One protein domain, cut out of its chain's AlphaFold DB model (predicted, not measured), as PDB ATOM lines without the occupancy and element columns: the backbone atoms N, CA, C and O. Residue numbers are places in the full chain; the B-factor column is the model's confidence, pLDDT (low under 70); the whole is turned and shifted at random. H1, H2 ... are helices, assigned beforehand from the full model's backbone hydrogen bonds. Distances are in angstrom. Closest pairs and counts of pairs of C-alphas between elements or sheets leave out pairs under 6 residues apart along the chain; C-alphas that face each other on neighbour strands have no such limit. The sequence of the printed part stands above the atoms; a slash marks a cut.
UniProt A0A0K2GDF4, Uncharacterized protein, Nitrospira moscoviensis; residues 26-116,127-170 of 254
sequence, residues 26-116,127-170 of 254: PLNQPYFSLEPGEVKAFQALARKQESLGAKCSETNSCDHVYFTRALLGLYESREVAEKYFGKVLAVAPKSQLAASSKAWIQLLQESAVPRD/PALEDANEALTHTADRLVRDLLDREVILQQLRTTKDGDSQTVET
ATOM      1  N   PRO A  26     -21.931 -18.765  37.820       70.56
ATOM      2  CA  PRO A  26     -20.600 -18.800  37.231       70.56
ATOM      3  C   PRO A  26     -20.634 -19.389  35.818       70.56
ATOM      4  O   PRO A  26     -21.220 -20.448  35.595       70.56
ATOM      5  N   LEU A  27     -19.983 -18.720  34.861       76.06
ATOM      6  CA  LEU A  27     -19.941 -19.194  33.473       76.06
ATOM      7  C   LEU A  27     -19.237 -20.561  33.346       76.06
ATOM      8  O   LEU A  27     -19.603 -21.353  32.483       76.06
ATOM      9  N   ASN A  28     -18.325 -20.882  34.268       83.06
ATOM     10  CA  ASN A  28     -17.591 -22.149  34.294       83.06
ATOM     11  C   ASN A  28     -18.432 -23.369  34.709       83.06
ATOM     12  O   ASN A  28     -17.919 -24.489  34.708       83.06
ATOM     13  N   GLN A  29     -19.704 -23.177  35.063       85.75
ATOM     14  CA  GLN A  29     -20.669 -24.259  35.236       85.75
ATOM     15  C   GLN A  29     -21.352 -24.578  33.896       85.75
ATOM     16  O   GLN A  29     -21.523 -23.683  33.063       85.75
ATOM     17  N   PRO A  30     -21.779 -25.830  33.656       91.38
ATOM     18  CA  PRO A  30     -22.587 -26.152  32.487       91.38
ATOM     19  C   PRO A  30     -23.954 -25.441  32.527       91.38
ATOM     20  O   PRO A  30     -24.371 -24.849  33.528       91.38
ATOM     21  N   TYR A  31     -24.658 -25.475  31.398       90.50
ATOM     22  CA  TYR A  31     -26.057 -25.059  31.308       90.50
ATOM     23  C   TYR A  31     -27.009 -26.238  31.579       90.50
ATOM     24  O   TYR A  31     -28.031 -26.052  32.233       90.50
ATOM     25  N   PHE A  32     -26.643 -27.448  31.140       93.19
ATOM     26  CA  PHE A  32     -27.378 -28.690  31.390       93.19
ATOM     27  C   PHE A  32     -26.518 -29.720  32.128       93.19
ATOM     28  O   PHE A  32     -25.324 -29.861  31.859       93.19
ATOM     29  N   SER A  33     -27.139 -30.477  33.032       90.25
ATOM     30  CA  SER A  33     -26.521 -31.651  33.656       90.25
ATOM     31  C   SER A  33     -26.452 -32.819  32.668       90.25
ATOM     32  O   SER A  33     -27.343 -32.996  31.839       90.25
ATOM     33  N   LEU A  34     -25.410 -33.642  32.782       91.50
ATOM     34  CA  LEU A  34     -25.225 -34.836  31.960       91.50
ATOM     35  C   LEU A  34     -25.056 -36.072  32.849       91.50
ATOM     36  O   LEU A  34     -24.333 -36.021  33.847       91.50
ATOM     37  N   GLU A  35     -25.684 -37.188  32.478       90.69
ATOM     38  CA  GLU A  35     -25.613 -38.421  33.261       90.69
ATOM     39  C   GLU A  35     -24.197 -39.034  33.236       90.69
ATOM     40  O   GLU A  35     -23.553 -39.051  32.179       90.69
ATOM     41  N   PRO A  36     -23.689 -39.616  34.346       89.38
ATOM     42  CA  PRO A  36     -22.321 -40.146  34.421       89.38
ATOM     43  C   PRO A  36     -21.973 -41.204  33.360       89.38
ATOM     44  O   PRO A  36     -20.803 -41.356  32.999       89.38
ATOM     45  N   GLY A  37     -22.972 -41.929  32.841       92.00
ATOM     46  CA  GLY A  37     -22.800 -42.873  31.734       92.00
ATOM     47  C   GLY A  37     -22.567 -42.204  30.371       92.00
ATOM     48  O   GLY A  37     -21.846 -42.748  29.535       92.00
ATOM     49  N   GLU A  38     -23.120 -41.009  30.154       92.31
ATOM     50  CA  GLU A  38     -23.101 -40.292  28.873       92.31
ATOM     51  C   GLU A  38     -21.826 -39.463  28.663       92.31
ATOM     52  O   GLU A  38     -21.420 -39.238  27.521       92.31
ATOM     53  N   VAL A  39     -21.149 -39.051  29.747       92.88
ATOM     54  CA  VAL A  39     -19.963 -38.162  29.731       92.88
ATOM     55  C   VAL A  39     -18.912 -38.589  28.704       92.88
ATOM     56  O   VAL A  39     -18.368 -37.758  27.975       92.88
ATOM     57  N   LYS A  40     -18.641 -39.896  28.591       94.19
ATOM     58  CA  LYS A  40     -17.654 -40.426  27.634       94.19
ATOM     59  C   LYS A  40     -18.113 -40.295  26.178       94.19
ATOM     60  O   LYS A  40     -17.277 -40.032  25.316       94.19
ATOM     61  N   ALA A  41     -19.407 -40.453  25.903       93.12
ATOM     62  CA  ALA A  41     -19.976 -40.312  24.564       93.12
ATOM     63  C   ALA A  41     -19.996 -38.841  24.122       93.12
ATOM     64  O   ALA A  41     -19.496 -38.521  23.042       93.12
ATOM     65  N   PHE A  42     -20.465 -37.936  24.989       94.31
ATOM     66  CA  PHE A  42     -20.474 -36.494  24.720       94.31
ATOM     67  C   PHE A  42     -19.051 -35.950  24.527       94.31
ATOM     68  O   PHE A  42     -18.788 -35.262  23.541       94.31
ATOM     69  N   GLN A  43     -18.094 -36.340  25.380       94.44
ATOM     70  CA  GLN A  43     -16.691 -35.939  25.225       94.44
ATOM     71  C   GLN A  43     -16.050 -36.510  23.944       94.44
ATOM     72  O   GLN A  43     -15.262 -35.824  23.287       94.44
ATOM     73  N   ALA A  44     -16.376 -37.747  23.552       94.94
ATOM     74  CA  ALA A  44     -15.907 -38.317  22.289       94.94
ATOM     75  C   ALA A  44     -16.477 -37.558  21.077       94.94
ATOM     76  O   ALA A  44     -15.737 -37.264  20.133       94.94
ATOM     77  N   LEU A  45     -17.757 -37.175  21.120       94.06
ATOM     78  CA  LEU A  45     -18.389 -36.385  20.066       94.06
ATOM     79  C   LEU A  45     -17.825 -34.955  20.004       94.06
ATOM     80  O   LEU A  45     -17.547 -34.468  18.910       94.06
ATOM     81  N   ALA A  46     -17.559 -34.313  21.145       95.00
ATOM     82  CA  ALA A  46     -16.930 -32.991  21.198       95.00
ATOM     83  C   ALA A  46     -15.544 -33.003  20.528       95.00
ATOM     84  O   ALA A  46     -15.282 -32.193  19.636       95.00
ATOM     85  N   ARG A  47     -14.703 -33.996  20.854       94.88
ATOM     86  CA  ARG A  47     -13.396 -34.217  20.203       94.88
ATOM     87  C   ARG A  47     -13.530 -34.499  18.702       94.88
ATOM     88  O   ARG A  47     -12.735 -33.984  17.916       94.88
ATOM     89  N   LYS A  48     -14.549 -35.267  18.280       92.69
ATOM     90  CA  LYS A  48     -14.862 -35.490  16.855       92.69
ATOM     91  C   LYS A  48     -15.129 -34.157  16.149       92.69
ATOM     92  O   LYS A  48     -14.497 -33.905  15.125       92.69
ATOM     93  N   GLN A  49     -15.986 -33.289  16.701       92.81
ATOM     94  CA  GLN A  49     -16.271 -31.982  16.091       92.81
ATOM     95  C   GLN A  49     -15.045 -31.060  16.078       92.81
ATOM     96  O   GLN A  49     -14.807 -30.388  15.080       92.81
ATOM     97  N   GLU A  50     -14.202 -31.069  17.113       91.94
ATOM     98  CA  GLU A  50     -12.951 -30.292  17.110       91.94
ATOM     99  C   GLU A  50     -11.974 -30.767  16.020       91.94
ATOM    100  O   GLU A  50     -11.430 -29.942  15.284       91.94
ATOM    101  N   SER A  51     -11.840 -32.085  15.814       90.38
ATOM    102  CA  SER A  51     -11.016 -32.657  14.732       90.38
ATOM    103  C   SER A  51     -11.490 -32.304  13.312       90.38
ATOM    104  O   SER A  51     -10.714 -32.391  12.360       90.38
ATOM    105  N   LEU A  52     -12.759 -31.908  13.167       88.00
ATOM    106  CA  LEU A  52     -13.388 -31.507  11.905       88.00
ATOM    107  C   LEU A  52     -13.386 -29.986  11.733       88.00
ATOM    108  O   LEU A  52     -13.157 -29.494  10.631       88.00
ATOM    109  N   GLY A  53     -13.535 -29.240  12.831       88.19
ATOM    110  CA  GLY A  53     -13.343 -27.790  12.886       88.19
ATOM    111  C   GLY A  53     -11.917 -27.358  12.525       88.19
ATOM    112  O   GLY A  53     -11.713 -26.230  12.096       88.19
ATOM    113  N   ALA A  54     -10.945 -28.268  12.635       85.94
ATOM    114  CA  ALA A  54      -9.575 -28.091  12.149       85.94
ATOM    115  C   ALA A  54      -9.373 -28.421  10.650       85.94
ATOM    116  O   ALA A  54      -8.285 -28.195  10.132       85.94
ATOM    117  N   LYS A  55     -10.382 -28.980   9.960       83.00
ATOM    118  CA  LYS A  55     -10.302 -29.439   8.553       83.00
ATOM    119  C   LYS A  55     -11.272 -28.729   7.606       83.00
ATOM    120  O   LYS A  55     -11.065 -28.735   6.399       83.00
ATOM    121  N   CYS A  56     -12.348 -28.143   8.128       79.62
ATOM    122  CA  CYS A  56     -13.434 -27.587   7.315       79.62
ATOM    123  C   CYS A  56     -13.037 -26.360   6.473       79.62
ATOM    124  O   CYS A  56     -13.704 -26.078   5.483       79.62
ATOM    125  N   SER A  57     -11.940 -25.667   6.804       64.62
ATOM    126  CA  SER A  57     -11.496 -24.420   6.157       64.62
ATOM    127  C   SER A  57     -11.212 -24.504   4.653       64.62
ATOM    128  O   SER A  57     -11.073 -23.463   4.020       64.62
ATOM    129  N   GLU A  58     -11.094 -25.708   4.088       58.03
ATOM    130  CA  GLU A  58     -10.655 -25.928   2.704       58.03
ATOM    131  C   GLU A  58     -11.777 -26.394   1.755       58.03
ATOM    132  O   GLU A  58     -11.645 -26.244   0.544       58.03
ATOM    133  N   THR A  59     -12.895 -26.934   2.269       54.91
ATOM    134  CA  THR A  59     -13.925 -27.580   1.421       54.91
ATOM    135  C   THR A  59     -15.388 -27.306   1.780       54.91
ATOM    136  O   THR A  59     -16.244 -27.507   0.921       54.91
ATOM    137  N   ASN A  60     -15.728 -26.875   3.001       60.34
ATOM    138  CA  ASN A  60     -17.130 -26.782   3.439       60.34
ATOM    139  C   ASN A  60     -17.364 -25.713   4.519       60.34
ATOM    140  O   ASN A  60     -16.468 -25.358   5.279       60.34
ATOM    141  N   SER A  61     -18.608 -25.242   4.655       71.56
ATOM    142  CA  SER A  61     -18.985 -24.362   5.771       71.56
ATOM    143  C   SER A  61     -18.779 -25.066   7.119       71.56
ATOM    144  O   SER A  61     -19.380 -26.105   7.392       71.56
ATOM    145  N   CYS A  62     -17.961 -24.475   7.993       87.69
ATOM    146  CA  CYS A  62     -17.725 -24.976   9.350       87.69
ATOM    147  C   CYS A  62     -18.922 -24.784  10.307       87.69
ATOM    148  O   CYS A  62     -18.844 -25.201  11.463       87.69
ATOM    149  N   ASP A  63     -19.999 -24.112   9.887       90.69
ATOM    150  CA  ASP A  63     -21.036 -23.608  10.794       90.69
ATOM    151  C   ASP A  63     -21.802 -24.717  11.529       90.69
ATOM    152  O   ASP A  63     -21.919 -24.645  12.748       90.69
ATOM    153  N   HIS A  64     -22.198 -25.798  10.851       91.62
ATOM    154  CA  HIS A  64     -22.781 -26.977  11.514       91.62
ATOM    155  C   HIS A  64     -21.820 -27.654  12.511       91.62
ATOM    156  O   HIS A  64     -22.249 -28.116  13.570       91.62
ATOM    157  N   VAL A  65     -20.514 -27.687  12.218       92.62
ATOM    158  CA  VAL A  65     -19.502 -28.302  13.099       92.62
ATOM    159  C   VAL A  65     -19.323 -27.471  14.372       92.62
ATOM    160  O   VAL A  65     -19.339 -28.016  15.477       92.62
ATOM    161  N   TYR A  66     -19.220 -26.145  14.239       94.31
ATOM    162  CA  TYR A  66     -19.136 -25.244  15.390       94.31
ATOM    163  C   TYR A  66     -20.452 -25.153  16.168       94.31
ATOM    164  O   TYR A  66     -20.406 -25.093  17.393       94.31
ATOM    165  N   PHE A  67     -21.608 -25.236  15.506       95.00
ATOM    166  CA  PHE A  67     -22.915 -25.260  16.165       95.00
ATOM    167  C   PHE A  67     -23.101 -26.533  17.002       95.00
ATOM    168  O   PHE A  67     -23.401 -26.449  18.190       95.00
ATOM    169  N   THR A  68     -22.804 -27.707  16.435       95.31
ATOM    170  CA  THR A  68     -22.834 -28.987  17.169       95.31
ATOM    171  C   THR A  68     -21.856 -28.968  18.349       95.31
ATOM    172  O   THR A  68     -22.186 -29.404  19.449       95.31
ATOM    173  N   ARG A  69     -20.657 -28.397  18.163       96.25
ATOM    174  CA  ARG A  69     -19.669 -28.247  19.241       96.25
ATOM    175  C   ARG A  69     -20.107 -27.264  20.339       96.25
ATOM    176  O   ARG A  69     -19.730 -27.472  21.494       96.25
ATOM    177  N   ALA A  70     -20.898 -26.245  20.003       96.75
ATOM    178  CA  ALA A  70     -21.482 -25.295  20.949       96.75
ATOM    179  C   ALA A  70     -22.623 -25.911  21.770       96.75
ATOM    180  O   ALA A  70     -22.638 -25.752  22.988       96.75
ATOM    181  N   LEU A  71     -23.508 -26.685  21.129       97.06
ATOM    182  CA  LEU A  71     -24.542 -27.471  21.813       97.06
ATOM    183  C   LEU A  71     -23.923 -28.459  22.815       97.06
ATOM    184  O   LEU A  71     -24.386 -28.549  23.945       97.06
ATOM    185  N   LEU A  72     -22.827 -29.133  22.451       96.94
ATOM    186  CA  LEU A  72     -22.058 -29.970  23.389       96.94
ATOM    187  C   LEU A  72     -21.409 -29.148  24.513       96.94
ATOM    188  O   LEU A  72     -21.330 -29.613  25.645       96.94
ATOM    189  N   GLY A  73     -21.005 -27.909  24.222       95.94
ATOM    190  CA  GLY A  73     -20.510 -26.960  25.218       95.94
ATOM    191  C   GLY A  73     -21.516 -26.671  26.337       95.94
ATOM    192  O   GLY A  73     -21.094 -26.459  27.468       95.94
ATOM    193  N   LEU A  74     -22.830 -26.749  26.076       95.62
ATOM    194  CA  LEU A  74     -23.873 -26.557  27.098       95.62
ATOM    195  C   LEU A  74     -23.799 -27.594  28.237       95.62
ATOM    196  O   LEU A  74     -24.274 -27.307  29.332       95.62
ATOM    197  N   TYR A  75     -23.161 -28.744  28.007       95.31
ATOM    198  CA  TYR A  75     -22.916 -29.799  29.002       95.31
ATOM    199  C   TYR A  75     -21.493 -29.757  29.591       95.31
ATOM    200  O   TYR A  75     -21.167 -30.539  30.480       95.31
ATOM    201  N   GLU A  76     -20.631 -28.859  29.099       93.56
ATOM    202  CA  GLU A  76     -19.249 -28.687  29.567       93.56
ATOM    203  C   GLU A  76     -19.090 -27.412  30.410       93.56
ATOM    204  O   GLU A  76     -18.607 -27.480  31.535       93.56
ATOM    205  N   SER A  77     -19.452 -26.245  29.862       93.06
ATOM    206  CA  SER A  77     -19.389 -24.923  30.517       93.06
ATOM    207  C   SER A  77     -20.005 -23.840  29.622       93.06
ATOM    208  O   SER A  77     -19.944 -23.919  28.388       93.06
ATOM    209  N   ARG A  78     -20.572 -22.788  30.223       91.94
ATOM    210  CA  ARG A  78     -21.212 -21.694  29.475       91.94
ATOM    211  C   ARG A  78     -20.201 -20.920  28.621       91.94
ATOM    212  O   ARG A  78     -20.562 -20.577  27.495       91.94
ATOM    213  N   GLU A  79     -18.939 -20.737  29.048       92.44
ATOM    214  CA  GLU A  79     -17.934 -20.088  28.180       92.44
ATOM    215  C   GLU A  79     -17.632 -20.920  26.928       92.44
ATOM    216  O   GLU A  79     -17.408 -20.361  25.855       92.44
ATOM    217  N   VAL A  80     -17.605 -22.255  27.028       95.12
ATOM    218  CA  VAL A  80     -17.330 -23.118  25.868       95.12
ATOM    219  C   VAL A  80     -18.502 -23.095  24.889       95.12
ATOM    220  O   VAL A  80     -18.272 -22.967  23.683       95.12
ATOM    221  N   ALA A  81     -19.743 -23.141  25.385       96.06
ATOM    222  CA  ALA A  81     -20.930 -22.956  24.556       96.06
ATOM    223  C   ALA A  81     -20.896 -21.601  23.822       96.06
ATOM    224  O   ALA A  81     -20.915 -21.561  22.590       96.06
ATOM    225  N   GLU A  82     -20.752 -20.498  24.565       95.62
ATOM    226  CA  GLU A  82     -20.694 -19.129  24.035       95.62
ATOM    227  C   GLU A  82     -19.585 -18.963  22.983       95.62
ATOM    228  O   GLU A  82     -19.834 -18.491  21.872       95.62
ATOM    229  N   LYS A  83     -18.369 -19.433  23.288       95.69
ATOM    230  CA  LYS A  83     -17.200 -19.389  22.397       95.69
ATOM    231  C   LYS A  83     -17.444 -20.094  21.065       95.69
ATOM    232  O   LYS A  83     -17.010 -19.596  20.024       95.69
ATOM    233  N   TYR A  84     -18.102 -21.254  21.068       96.56
ATOM    234  CA  TYR A  84     -18.379 -21.991  19.834       96.56
ATOM    235  C   TYR A  84     -19.602 -21.445  19.081       96.56
ATOM    236  O   TYR A  84     -19.531 -21.354  17.854       96.56
ATOM    237  N   PHE A  85     -20.646 -20.954  19.762       97.19
ATOM    238  CA  PHE A  85     -21.716 -20.182  19.113       97.19
ATOM    239  C   PHE A  85     -21.156 -18.914  18.442       97.19
ATOM    240  O   PHE A  85     -21.500 -18.618  17.298       97.19
ATOM    241  N   GLY A  86     -20.201 -18.225  19.075       96.06
ATOM    242  CA  GLY A  86     -19.476 -17.097  18.481       96.06
ATOM    243  C   GLY A  86     -18.739 -17.458  17.184       96.06
ATOM    244  O   GLY A  86     -18.751 -16.676  16.232       96.06
ATOM    245  N   LYS A  87     -18.172 -18.670  17.077       94.94
ATOM    246  CA  LYS A  87     -17.570 -19.160  15.820       94.94
ATOM    247  C   LYS A  87     -18.600 -19.399  14.712       94.94
ATOM    248  O   LYS A  87     -18.283 -19.150  13.550       94.94
ATOM    249  N   VAL A  88     -19.823 -19.834  15.040       94.94
ATOM    250  CA  VAL A  88     -20.928 -19.929  14.061       94.94
ATOM    251  C   VAL A  88     -21.234 -18.545  13.486       94.94
ATOM    252  O   VAL A  88     -21.343 -18.397  12.270       94.94
ATOM    253  N   LEU A  89     -21.288 -17.516  14.342       94.81
ATOM    254  CA  LEU A  89     -21.504 -16.131  13.907       94.81
ATOM    255  C   LEU A  89     -20.359 -15.595  13.040       94.81
ATOM    256  O   LEU A  89     -20.620 -14.841  12.107       94.81
ATOM    257  N   ALA A  90     -19.114 -15.982  13.325       93.38
ATOM    258  CA  ALA A  90     -17.949 -15.556  12.554       93.38
ATOM    259  C   ALA A  90     -17.889 -16.190  11.150       93.38
ATOM    260  O   ALA A  90     -17.525 -15.508  10.195       93.38
ATOM    261  N   VAL A  91     -18.250 -17.473  11.010       91.75
ATOM    262  CA  VAL A  91     -18.176 -18.196   9.724       91.75
ATOM    263  C   VAL A  91     -19.425 -18.005   8.864       91.75
ATOM    264  O   VAL A  91     -19.309 -17.814   7.656       91.75
ATOM    265  N   ALA A  92     -20.618 -18.041   9.460       91.31
ATOM    266  CA  ALA A  92     -21.881 -18.003   8.724       91.31
ATOM    267  C   ALA A  92     -22.890 -17.001   9.326       91.31
ATOM    268  O   ALA A  92     -24.013 -17.384   9.652       91.31
ATOM    269  N   PRO A  93     -22.565 -15.693   9.422       90.88
ATOM    270  CA  PRO A  93     -23.378 -14.678  10.119       90.88
ATOM    271  C   PRO A  93     -24.825 -14.504   9.615       90.88
ATOM    272  O   PRO A  93     -25.617 -13.811  10.260       90.88
ATOM    273  N   LYS A  94     -25.158 -15.097   8.458       90.06
ATOM    274  CA  LYS A  94     -26.472 -15.067   7.796       90.06
ATOM    275  C   LYS A  94     -27.194 -16.430   7.764       90.06
ATOM    276  O   LYS A  94     -28.275 -16.493   7.188       90.06
ATOM    277  N   SER A  95     -26.628 -17.511   8.314       90.00
ATOM    278  CA  SER A  95     -27.308 -18.818   8.337       90.00
ATOM    279  C   SER A  95     -28.369 -18.889   9.441       90.00
ATOM    280  O   SER A  95     -28.353 -18.109  10.395       90.00
ATOM    281  N   GLN A  96     -29.296 -19.847   9.336       90.50
ATOM    282  CA  GLN A  96     -30.297 -20.090  10.385       90.50
ATOM    283  C   GLN A  96     -29.633 -20.463  11.722       90.50
ATOM    284  O   GLN A  96     -30.079 -20.031  12.783       90.50
ATOM    285  N   LEU A  97     -28.497 -21.175  11.676       92.81
ATOM    286  CA  LEU A  97     -27.709 -21.500  12.866       92.81
ATOM    287  C   LEU A  97     -27.190 -20.241  13.567       92.81
ATOM    288  O   LEU A  97     -27.129 -20.216  14.794       92.81
ATOM    289  N   ALA A  98     -26.866 -19.174  12.829       94.25
ATOM    290  CA  ALA A  98     -26.442 -17.903  13.409       94.25
ATOM    291  C   ALA A  98     -27.584 -17.117  14.083       94.25
ATOM    292  O   ALA A  98     -27.314 -16.320  14.982       94.25
ATOM    293  N   ALA A  99     -28.848 -17.343  13.711       94.62
ATOM    294  CA  ALA A  99     -29.988 -16.808  14.461       94.62
ATOM    295  C   ALA A  99     -30.116 -17.521  15.819       94.62
ATOM    296  O   ALA A  99     -30.070 -16.866  16.862       94.62
ATOM    297  N   SER A 100     -30.145 -18.858  15.817       94.81
ATOM    298  CA  SER A 100     -30.183 -19.673  17.041       94.81
ATOM    299  C   SER A 100     -28.971 -19.431  17.950       94.81
ATOM    300  O   SER A 100     -29.114 -19.341  19.164       94.81
ATOM    301  N   SER A 101     -27.777 -19.266  17.373       96.50
ATOM    302  CA  SER A 101     -26.539 -19.003  18.123       96.50
ATOM    303  C   SER A 101     -26.579 -17.668  18.872       96.50
ATOM    304  O   SER A 101     -26.077 -17.592  19.989       96.50
ATOM    305  N   LYS A 102     -27.206 -16.621  18.310       95.75
ATOM    306  CA  LYS A 102     -27.402 -15.338  19.015       95.75
ATOM    307  C   LYS A 102     -28.336 -15.494  20.213       95.75
ATOM    308  O   LYS A 102     -28.007 -14.992  21.282       95.75
ATOM    309  N   ALA A 103     -29.443 -16.219  20.048       93.88
ATOM    310  CA  ALA A 103     -30.388 -16.480  21.135       93.88
ATOM    311  C   ALA A 103     -29.740 -17.277  22.283       93.88
ATOM    312  O   ALA A 103     -29.918 -16.926  23.448       93.88
ATOM    313  N   TRP A 104     -28.920 -18.288  21.966       94.81
ATOM    314  CA  TRP A 104     -28.140 -19.011  22.977       94.81
ATOM    315  C   TRP A 104     -27.127 -18.115  23.696       94.81
ATOM    316  O   TRP A 104     -27.085 -18.133  24.920       94.81
ATOM    317  N   ILE A 105     -26.348 -17.300  22.975       94.00
ATOM    318  CA  ILE A 105     -25.400 -16.356  23.596       94.00
ATOM    319  C   ILE A 105     -26.131 -15.392  24.543       94.00
ATOM    320  O   ILE A 105     -25.692 -15.206  25.674       94.00
ATOM    321  N   GLN A 106     -27.277 -14.842  24.127       91.69
ATOM    322  CA  GLN A 106     -28.101 -13.971  24.972       91.69
ATOM    323  C   GLN A 106     -28.565 -14.685  26.251       91.69
ATOM    324  O   GLN A 106     -28.377 -14.149  27.336       91.69
ATOM    325  N   LEU A 107     -29.093 -15.908  26.151       89.06
ATOM    326  CA  LEU A 107     -29.547 -16.703  27.300       89.06
ATOM    327  C   LEU A 107     -28.407 -17.055  28.280       89.06
ATOM    328  O   LEU A 107     -28.582 -16.996  29.503       89.06
ATOM    329  N   LEU A 108     -27.225 -17.385  27.750       88.62
ATOM    330  CA  LEU A 108     -26.024 -17.688  28.535       88.62
ATOM    331  C   LEU A 108     -25.515 -16.449  29.296       88.62
ATOM    332  O   LEU A 108     -25.187 -16.558  30.477       88.62
ATOM    333  N   GLN A 109     -25.511 -15.278  28.647       84.00
ATOM    334  CA  GLN A 109     -25.075 -14.001  29.225       84.00
ATOM    335  C   GLN A 109     -26.102 -13.390  30.194       84.00
ATOM    336  O   GLN A 109     -25.731 -12.904  31.260       84.00
ATOM    337  N   GLU A 110     -27.397 -13.422  29.868       70.69
ATOM    338  CA  GLU A 110     -28.461 -12.803  30.677       70.69
ATOM    339  C   GLU A 110     -28.685 -13.549  32.009       70.69
ATOM    340  O   GLU A 110     -29.145 -12.959  32.984       70.69
ATOM    341  N   SER A 111     -28.244 -14.811  32.095       58.28
ATOM    342  CA  SER A 111     -28.123 -15.573  33.351       58.28
ATOM    343  C   SER A 111     -27.022 -15.057  34.299       58.28
ATOM    344  O   SER A 111     -27.034 -15.378  35.487       58.28
ATOM    345  N   ALA A 112     -26.045 -14.302  33.786       53.75
ATOM    346  CA  ALA A 112     -24.870 -13.839  34.528       53.75
ATOM    347  C   ALA A 112     -24.962 -12.366  34.978       53.75
ATOM    348  O   ALA A 112     -24.056 -11.870  35.650       53.75
ATOM    349  N   VAL A 113     -26.050 -11.661  34.645       52.47
ATOM    350  CA  VAL A 113     -26.263 -10.248  35.000       52.47
ATOM    351  C   VAL A 113     -27.523 -10.109  35.864       52.47
ATOM    352  O   VAL A 113     -28.632 -10.274  35.352       52.47
ATOM    353  N   PRO A 114     -27.402  -9.779  37.165       52.12
ATOM    354  CA  PRO A 114     -28.561  -9.512  38.010       52.12
ATOM    355  C   PRO A 114     -29.357  -8.306  37.489       52.12
ATOM    356  O   PRO A 114     -28.909  -7.166  37.569       52.12
ATOM    357  N   ARG A 115     -30.549  -8.558  36.939       58.81
ATOM    358  CA  ARG A 115     -31.504  -7.508  36.549       58.81
ATOM    359  C   ARG A 115     -32.174  -6.940  37.805       58.81
ATOM    360  O   ARG A 115     -32.505  -7.718  38.697       58.81
ATOM    361  N   ASP A 116     -32.462  -5.637  37.832       55.28
ATOM    362  CA  ASP A 116     -33.140  -4.935  38.941       55.28
ATOM    363  C   ASP A 116     -34.606  -5.378  39.147       55.28
ATOM    364  O   ASP A 116     -35.569  -4.647  38.905       55.28
ATOM    365  N   PRO A 127     -42.419 -19.666  43.436       69.50
ATOM    366  CA  PRO A 127     -42.853 -21.068  43.394       69.50
ATOM    367  C   PRO A 127     -43.487 -21.464  42.051       69.50
ATOM    368  O   PRO A 127     -43.156 -22.491  41.477       69.50
ATOM    369  N   ALA A 128     -44.341 -20.598  41.494       69.06
ATOM    370  CA  ALA A 128     -44.971 -20.834  40.192       69.06
ATOM    371  C   ALA A 128     -44.001 -20.655  39.007       69.06
ATOM    372  O   ALA A 128     -44.272 -21.132  37.905       69.06
ATOM    373  N   LEU A 129     -42.887 -19.944  39.214       70.69
ATOM    374  CA  LEU A 129     -41.816 -19.798  38.233       70.69
ATOM    375  C   LEU A 129     -40.806 -20.948  38.309       70.69
ATOM    376  O   LEU A 129     -40.216 -21.269  37.286       70.69
ATOM    377  N   GLU A 130     -40.612 -21.560  39.475       74.06
ATOM    378  CA  GLU A 130     -39.672 -22.657  39.717       74.06
ATOM    379  C   GLU A 130     -40.116 -23.922  38.971       74.06
ATOM    380  O   GLU A 130     -39.412 -24.337  38.049       74.06
ATOM    381  N   ASP A 131     -41.336 -24.415  39.227       71.06
ATOM    382  CA  ASP A 131     -41.953 -25.539  38.499       71.06
ATOM    383  C   ASP A 131     -41.923 -25.321  36.971       71.06
ATOM    384  O   ASP A 131     -41.560 -26.200  36.183       71.06
ATOM    385  N   ALA A 132     -42.297 -24.112  36.531       75.00
ATOM    386  CA  ALA A 132     -42.353 -23.753  35.117       75.00
ATOM    387  C   ALA A 132     -40.957 -23.668  34.475       75.00
ATOM    388  O   ALA A 132     -40.789 -24.039  33.311       75.00
ATOM    389  N   ASN A 133     -39.952 -23.195  35.217       80.38
ATOM    390  CA  ASN A 133     -38.574 -23.085  34.753       80.38
ATOM    391  C   ASN A 133     -37.859 -24.442  34.748       80.38
ATOM    392  O   ASN A 133     -37.076 -24.690  33.833       80.38
ATOM    393  N   GLU A 134     -38.145 -25.341  35.692       83.19
ATOM    394  CA  GLU A 134     -37.664 -26.727  35.641       83.19
ATOM    395  C   GLU A 134     -38.259 -27.458  34.429       83.19
ATOM    396  O   GLU A 134     -37.513 -27.987  33.600       83.19
ATOM    397  N   ALA A 135     -39.583 -27.400  34.245       85.25
ATOM    398  CA  ALA A 135     -40.255 -28.015  33.100       85.25
ATOM    399  C   ALA A 135     -39.745 -27.465  31.751       85.25
ATOM    400  O   ALA A 135     -39.521 -28.230  30.805       85.25
ATOM    401  N   LEU A 136     -39.501 -26.151  31.663       87.56
ATOM    402  CA  LEU A 136     -38.897 -25.508  30.492       87.56
ATOM    403  C   LEU A 136     -37.440 -25.945  30.281       87.56
ATOM    404  O   LEU A 136     -37.061 -26.254  29.152       87.56
ATOM    405  N   THR A 137     -36.635 -26.015  31.343       86.94
ATOM    406  CA  THR A 137     -35.220 -26.415  31.274       86.94
ATOM    407  C   THR A 137     -35.083 -27.874  30.842       86.94
ATOM    408  O   THR A 137     -34.302 -28.169  29.941       86.94
ATOM    409  N   HIS A 138     -35.900 -28.777  31.390       90.38
ATOM    410  CA  HIS A 138     -35.928 -30.180  30.977       90.38
ATOM    411  C   HIS A 138     -36.420 -30.348  29.526       90.38
ATOM    412  O   HIS A 138     -35.911 -31.192  28.787       90.38
ATOM    413  N   THR A 139     -37.379 -29.526  29.087       93.56
ATOM    414  CA  THR A 139     -37.822 -29.505  27.682       93.56
ATOM    415  C   THR A 139     -36.713 -28.995  26.755       93.56
ATOM    416  O   THR A 139     -36.504 -29.564  25.686       93.56
ATOM    417  N   ALA A 140     -35.957 -27.973  27.170       92.94
ATOM    418  CA  ALA A 140     -34.821 -27.450  26.416       92.94
ATOM    419  C   ALA A 140     -33.659 -28.458  26.315       92.94
ATOM    420  O   ALA A 140     -33.088 -28.592  25.237       92.94
ATOM    421  N   ASP A 141     -33.351 -29.200  27.386       94.56
ATOM    422  CA  ASP A 141     -32.371 -30.301  27.376       94.56
ATOM    423  C   ASP A 141     -32.759 -31.383  26.356       94.56
ATOM    424  O   ASP A 141     -31.976 -31.689  25.456       94.56
ATOM    425  N   ARG A 142     -34.007 -31.885  26.409       95.25
ATOM    426  CA  ARG A 142     -34.519 -32.855  25.422       95.25
ATOM    427  C   ARG A 142     -34.378 -32.340  23.990       95.25
ATOM    428  O   ARG A 142     -33.799 -33.026  23.156       95.25
ATOM    429  N   LEU A 143     -34.815 -31.109  23.718       96.00
ATOM    430  CA  LEU A 143     -34.721 -30.512  22.380       96.00
ATOM    431  C   LEU A 143     -33.271 -30.312  21.908       96.00
ATOM    432  O   LEU A 143     -33.008 -30.386  20.709       96.00
ATOM    433  N   VAL A 144     -32.318 -30.075  22.816       96.31
ATOM    434  CA  VAL A 144     -30.887 -30.011  22.476       96.31
ATOM    435  C   VAL A 144     -30.312 -31.403  22.208       96.31
ATOM    436  O   VAL A 144     -29.516 -31.539  21.281       96.31
ATOM    437  N   ARG A 145     -30.731 -32.434  22.948       95.62
ATOM    438  CA  ARG A 145     -30.360 -33.839  22.696       95.62
ATOM    439  C   ARG A 145     -30.894 -34.323  21.341       95.62
ATOM    440  O   ARG A 145     -30.101 -34.756  20.510       95.62
ATOM    441  N   ASP A 146     -32.178 -34.102  21.058       96.19
ATOM    442  CA  ASP A 146     -32.809 -34.400  19.761       96.19
ATOM    443  C   ASP A 146     -32.092 -33.689  18.591       96.19
ATOM    444  O   ASP A 146     -31.915 -34.241  17.500       96.19
ATOM    445  N   LEU A 147     -31.657 -32.441  18.810       95.75
ATOM    446  CA  LEU A 147     -30.929 -31.643  17.821       95.75
ATOM    447  C   LEU A 147     -29.481 -32.122  17.618       95.75
ATOM    448  O   LEU A 147     -28.992 -32.093  16.488       95.75
ATOM    449  N   LEU A 148     -28.812 -32.589  18.677       95.25
ATOM    450  CA  LEU A 148     -27.488 -33.213  18.598       95.25
ATOM    451  C   LEU A 148     -27.539 -34.520  17.798       95.25
ATOM    452  O   LEU A 148     -26.755 -34.676  16.861       95.25
ATOM    453  N   ASP A 149     -28.489 -35.409  18.094       94.69
ATOM    454  CA  ASP A 149     -28.679 -36.659  17.345       94.69
ATOM    455  C   ASP A 149     -29.000 -36.382  15.869       94.69
ATOM    456  O   ASP A 149     -28.426 -36.997  14.962       94.69
ATOM    457  N   ARG A 150     -29.841 -35.376  15.597       94.44
ATOM    458  CA  ARG A 150     -30.125 -34.925  14.231       94.44
ATOM    459  C   ARG A 150     -28.880 -34.405  13.506       94.44
ATOM    460  O   ARG A 150     -28.698 -34.744  12.337       94.44
ATOM    461  N   GLU A 151     -28.026 -33.603  14.143       91.56
ATOM    462  CA  GLU A 151     -26.774 -33.148  13.518       91.56
ATOM    463  C   GLU A 151     -25.769 -34.289  13.322       91.56
ATOM    464  O   GLU A 151     -25.085 -34.310  12.301       91.56
ATOM    465  N   VAL A 152     -25.721 -35.291  14.211       89.81
ATOM    466  CA  VAL A 152     -24.917 -36.510  14.000       89.81
ATOM    467  C   VAL A 152     -25.388 -37.276  12.758       89.81
ATOM    468  O   VAL A 152     -24.556 -37.692  11.947       89.81
ATOM    469  N   ILE A 153     -26.702 -37.402  12.549       92.25
ATOM    470  CA  ILE A 153     -27.274 -38.021  11.340       92.25
ATOM    471  C   ILE A 153     -26.975 -37.172  10.092       92.25
ATOM    472  O   ILE A 153     -26.500 -37.705   9.088       92.25
ATOM    473  N   LEU A 154     -27.179 -35.850  10.142       90.12
ATOM    474  CA  LEU A 154     -26.850 -34.940   9.031       90.12
ATOM    475  C   LEU A 154     -25.353 -34.970   8.686       90.12
ATOM    476  O   LEU A 154     -24.983 -34.912   7.515       90.12
ATOM    477  N   GLN A 155     -24.484 -35.083   9.688       87.38
ATOM    478  CA  GLN A 155     -23.046 -35.252   9.522       87.38
ATOM    479  C   GLN A 155     -22.704 -36.588   8.848       87.38
ATOM    480  O   GLN A 155     -21.874 -36.603   7.939       87.38
ATOM    481  N   GLN A 156     -23.352 -37.688   9.241       90.12
ATOM    482  CA  GLN A 156     -23.158 -38.987   8.595       90.12
ATOM    483  C   GLN A 156     -23.581 -38.942   7.116       90.12
ATOM    484  O   GLN A 156     -22.817 -39.370   6.252       90.12
ATOM    485  N   LEU A 157     -24.741 -38.342   6.823       90.88
ATOM    486  CA  LEU A 157     -25.261 -38.157   5.462       90.88
ATOM    487  C   LEU A 157     -24.370 -37.260   4.587       90.88
ATOM    488  O   LEU A 157     -24.273 -37.482   3.381       90.88
ATOM    489  N   ARG A 158     -23.685 -36.268   5.176       86.44
ATOM    490  CA  ARG A 158     -22.636 -35.497   4.484       86.44
ATOM    491  C   ARG A 158     -21.460 -36.404   4.115       86.44
ATOM    492  O   ARG A 158     -21.101 -36.470   2.948       86.44
ATOM    493  N   THR A 159     -20.934 -37.181   5.068       86.56
ATOM    494  CA  THR A 159     -19.783 -38.063   4.797       86.56
ATOM    495  C   THR A 159     -20.070 -39.183   3.795       86.56
ATOM    496  O   THR A 159     -19.162 -39.556   3.059       86.56
ATOM    497  N   THR A 160     -21.303 -39.702   3.719       90.25
ATOM    498  CA  THR A 160     -21.677 -40.643   2.648       90.25
ATOM    499  C   THR A 160     -21.768 -39.926   1.307       90.25
ATOM    500  O   THR A 160     -21.101 -40.344   0.370       90.25
ATOM    501  N   LYS A 161     -22.470 -38.782   1.238       89.62
ATOM    502  CA  LYS A 161     -22.599 -37.979   0.010       89.62
ATOM    503  C   LYS A 161     -21.241 -37.581  -0.582       89.62
ATOM    504  O   LYS A 161     -21.078 -37.611  -1.799       89.62
ATOM    505  N   ASP A 162     -20.279 -37.195   0.253       87.81
ATOM    506  CA  ASP A 162     -18.945 -36.799  -0.208       87.81
ATOM    507  C   ASP A 162     -18.189 -37.998  -0.823       87.81
ATOM    508  O   ASP A 162     -17.536 -37.853  -1.858       87.81
ATOM    509  N   GLY A 163     -18.342 -39.200  -0.252       90.06
ATOM    510  CA  GLY A 163     -17.836 -40.449  -0.834       90.06
ATOM    511  C   GLY A 163     -18.567 -40.853  -2.121       90.06
ATOM    512  O   GLY A 163     -17.923 -41.204  -3.113       90.06
ATOM    513  N   ASP A 164     -19.895 -40.725  -2.151       93.88
ATOM    514  CA  ASP A 164     -20.712 -40.967  -3.343       93.88
ATOM    515  C   ASP A 164     -20.263 -40.044  -4.491       93.88
ATOM    516  O   ASP A 164     -20.021 -40.515  -5.601       93.88
ATOM    517  N   SER A 165     -20.020 -38.756  -4.215       92.88
ATOM    518  CA  SER A 165     -19.478 -37.797  -5.192       92.88
ATOM    519  C   SER A 165     -18.119 -38.240  -5.746       92.88
ATOM    520  O   SER A 165     -17.919 -38.236  -6.960       92.88
ATOM    521  N   GLN A 166     -17.199 -38.695  -4.887       92.75
ATOM    522  CA  GLN A 166     -15.881 -39.185  -5.312       92.75
ATOM    523  C   GLN A 166     -15.971 -40.447  -6.188       92.75
ATOM    524  O   GLN A 166     -15.205 -40.588  -7.148       92.75
ATOM    525  N   THR A 167     -16.912 -41.356  -5.905       95.56
ATOM    526  CA  THR A 167     -17.140 -42.535  -6.762       95.56
ATOM    527  C   THR A 167     -17.774 -42.154  -8.102       95.56
ATOM    528  O   THR A 167     -17.291 -42.613  -9.135       95.56
ATOM    529  N   VAL A 168     -18.762 -41.251  -8.119       96.69
ATOM    530  CA  VAL A 168     -19.380 -40.722  -9.349       96.69
ATOM    531  C   VAL A 168     -18.347 -40.026 -10.238       96.69
ATOM    532  O   VAL A 168     -18.261 -40.343 -11.422       96.69
ATOM    533  N   GLU A 169     -17.504 -39.151  -9.684       95.88
ATOM    534  CA  GLU A 169     -16.405 -38.526 -10.433       95.88
ATOM    535  C   GLU A 169     -15.430 -39.560 -11.011       95.88
ATOM    536  O   GLU A 169     -14.938 -39.410 -12.130       95.88
ATOM    537  N   THR A 170     -15.124 -40.616 -10.253       96.69
ATOM    538  CA  THR A 170     -14.191 -41.665 -10.688       96.69
ATOM    539  C   THR A 170     -14.785 -42.481 -11.832       96.69
ATOM    540  O   THR A 170     -14.118 -42.654 -12.851       96.69
TER     541      THR A 170
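This is residues 26 to 116 and 127 to 170 of the 254 residues of an uncharacterized protein of Nitrospira moscoviensis (UniProt A0A0K2GDF4). H2 lies in the middle of a body of helices, with H1, H3 and H4 around it; the long helix H5 packs on H2 with residues 144 to 151, while its residues 127 to 136 and 156 to 170 stick out. The printed part has 135 residues, five named helices, H1 to H5, no named strand, and is all helix. It is only just compact, close to loose, with a radius of gyration of the C-alphas of 16.6 A, spanning 64 by 33 by 22 A.

H1, residues 39 to 53, begins at C-alpha 39 (-19.963, -38.162, 29.731). H2 is residues 63 to 73, H3 78 to 91, H4 96 to 110. H5, residues 127 to 170, 64.6 A long from first to last C-alpha, ends at C-alpha 170 (-14.191, -41.665, -10.688).

H1 and H2 form a hairpin, closest C-alphas Gln 49 and Val 65, 5.7 A. H2, H3 and H4 form an up and down bundle, each running against the one before. H2 touches H5, closest C-alphas Thr 68 and Leu 148, 6.4 A, at a steep tilt of 38 degrees, opposite ways. Every O i to N i+4 pair is within hydrogen-bond range in H1 to H4, and 39 of 40 in H5.

Residues 117 to 126 are not printed; C-alphas 116 and 127 are 19.4 A apart. Residues 57 to 60, 111 to 116 and 127 to 128 have pLDDT under 70.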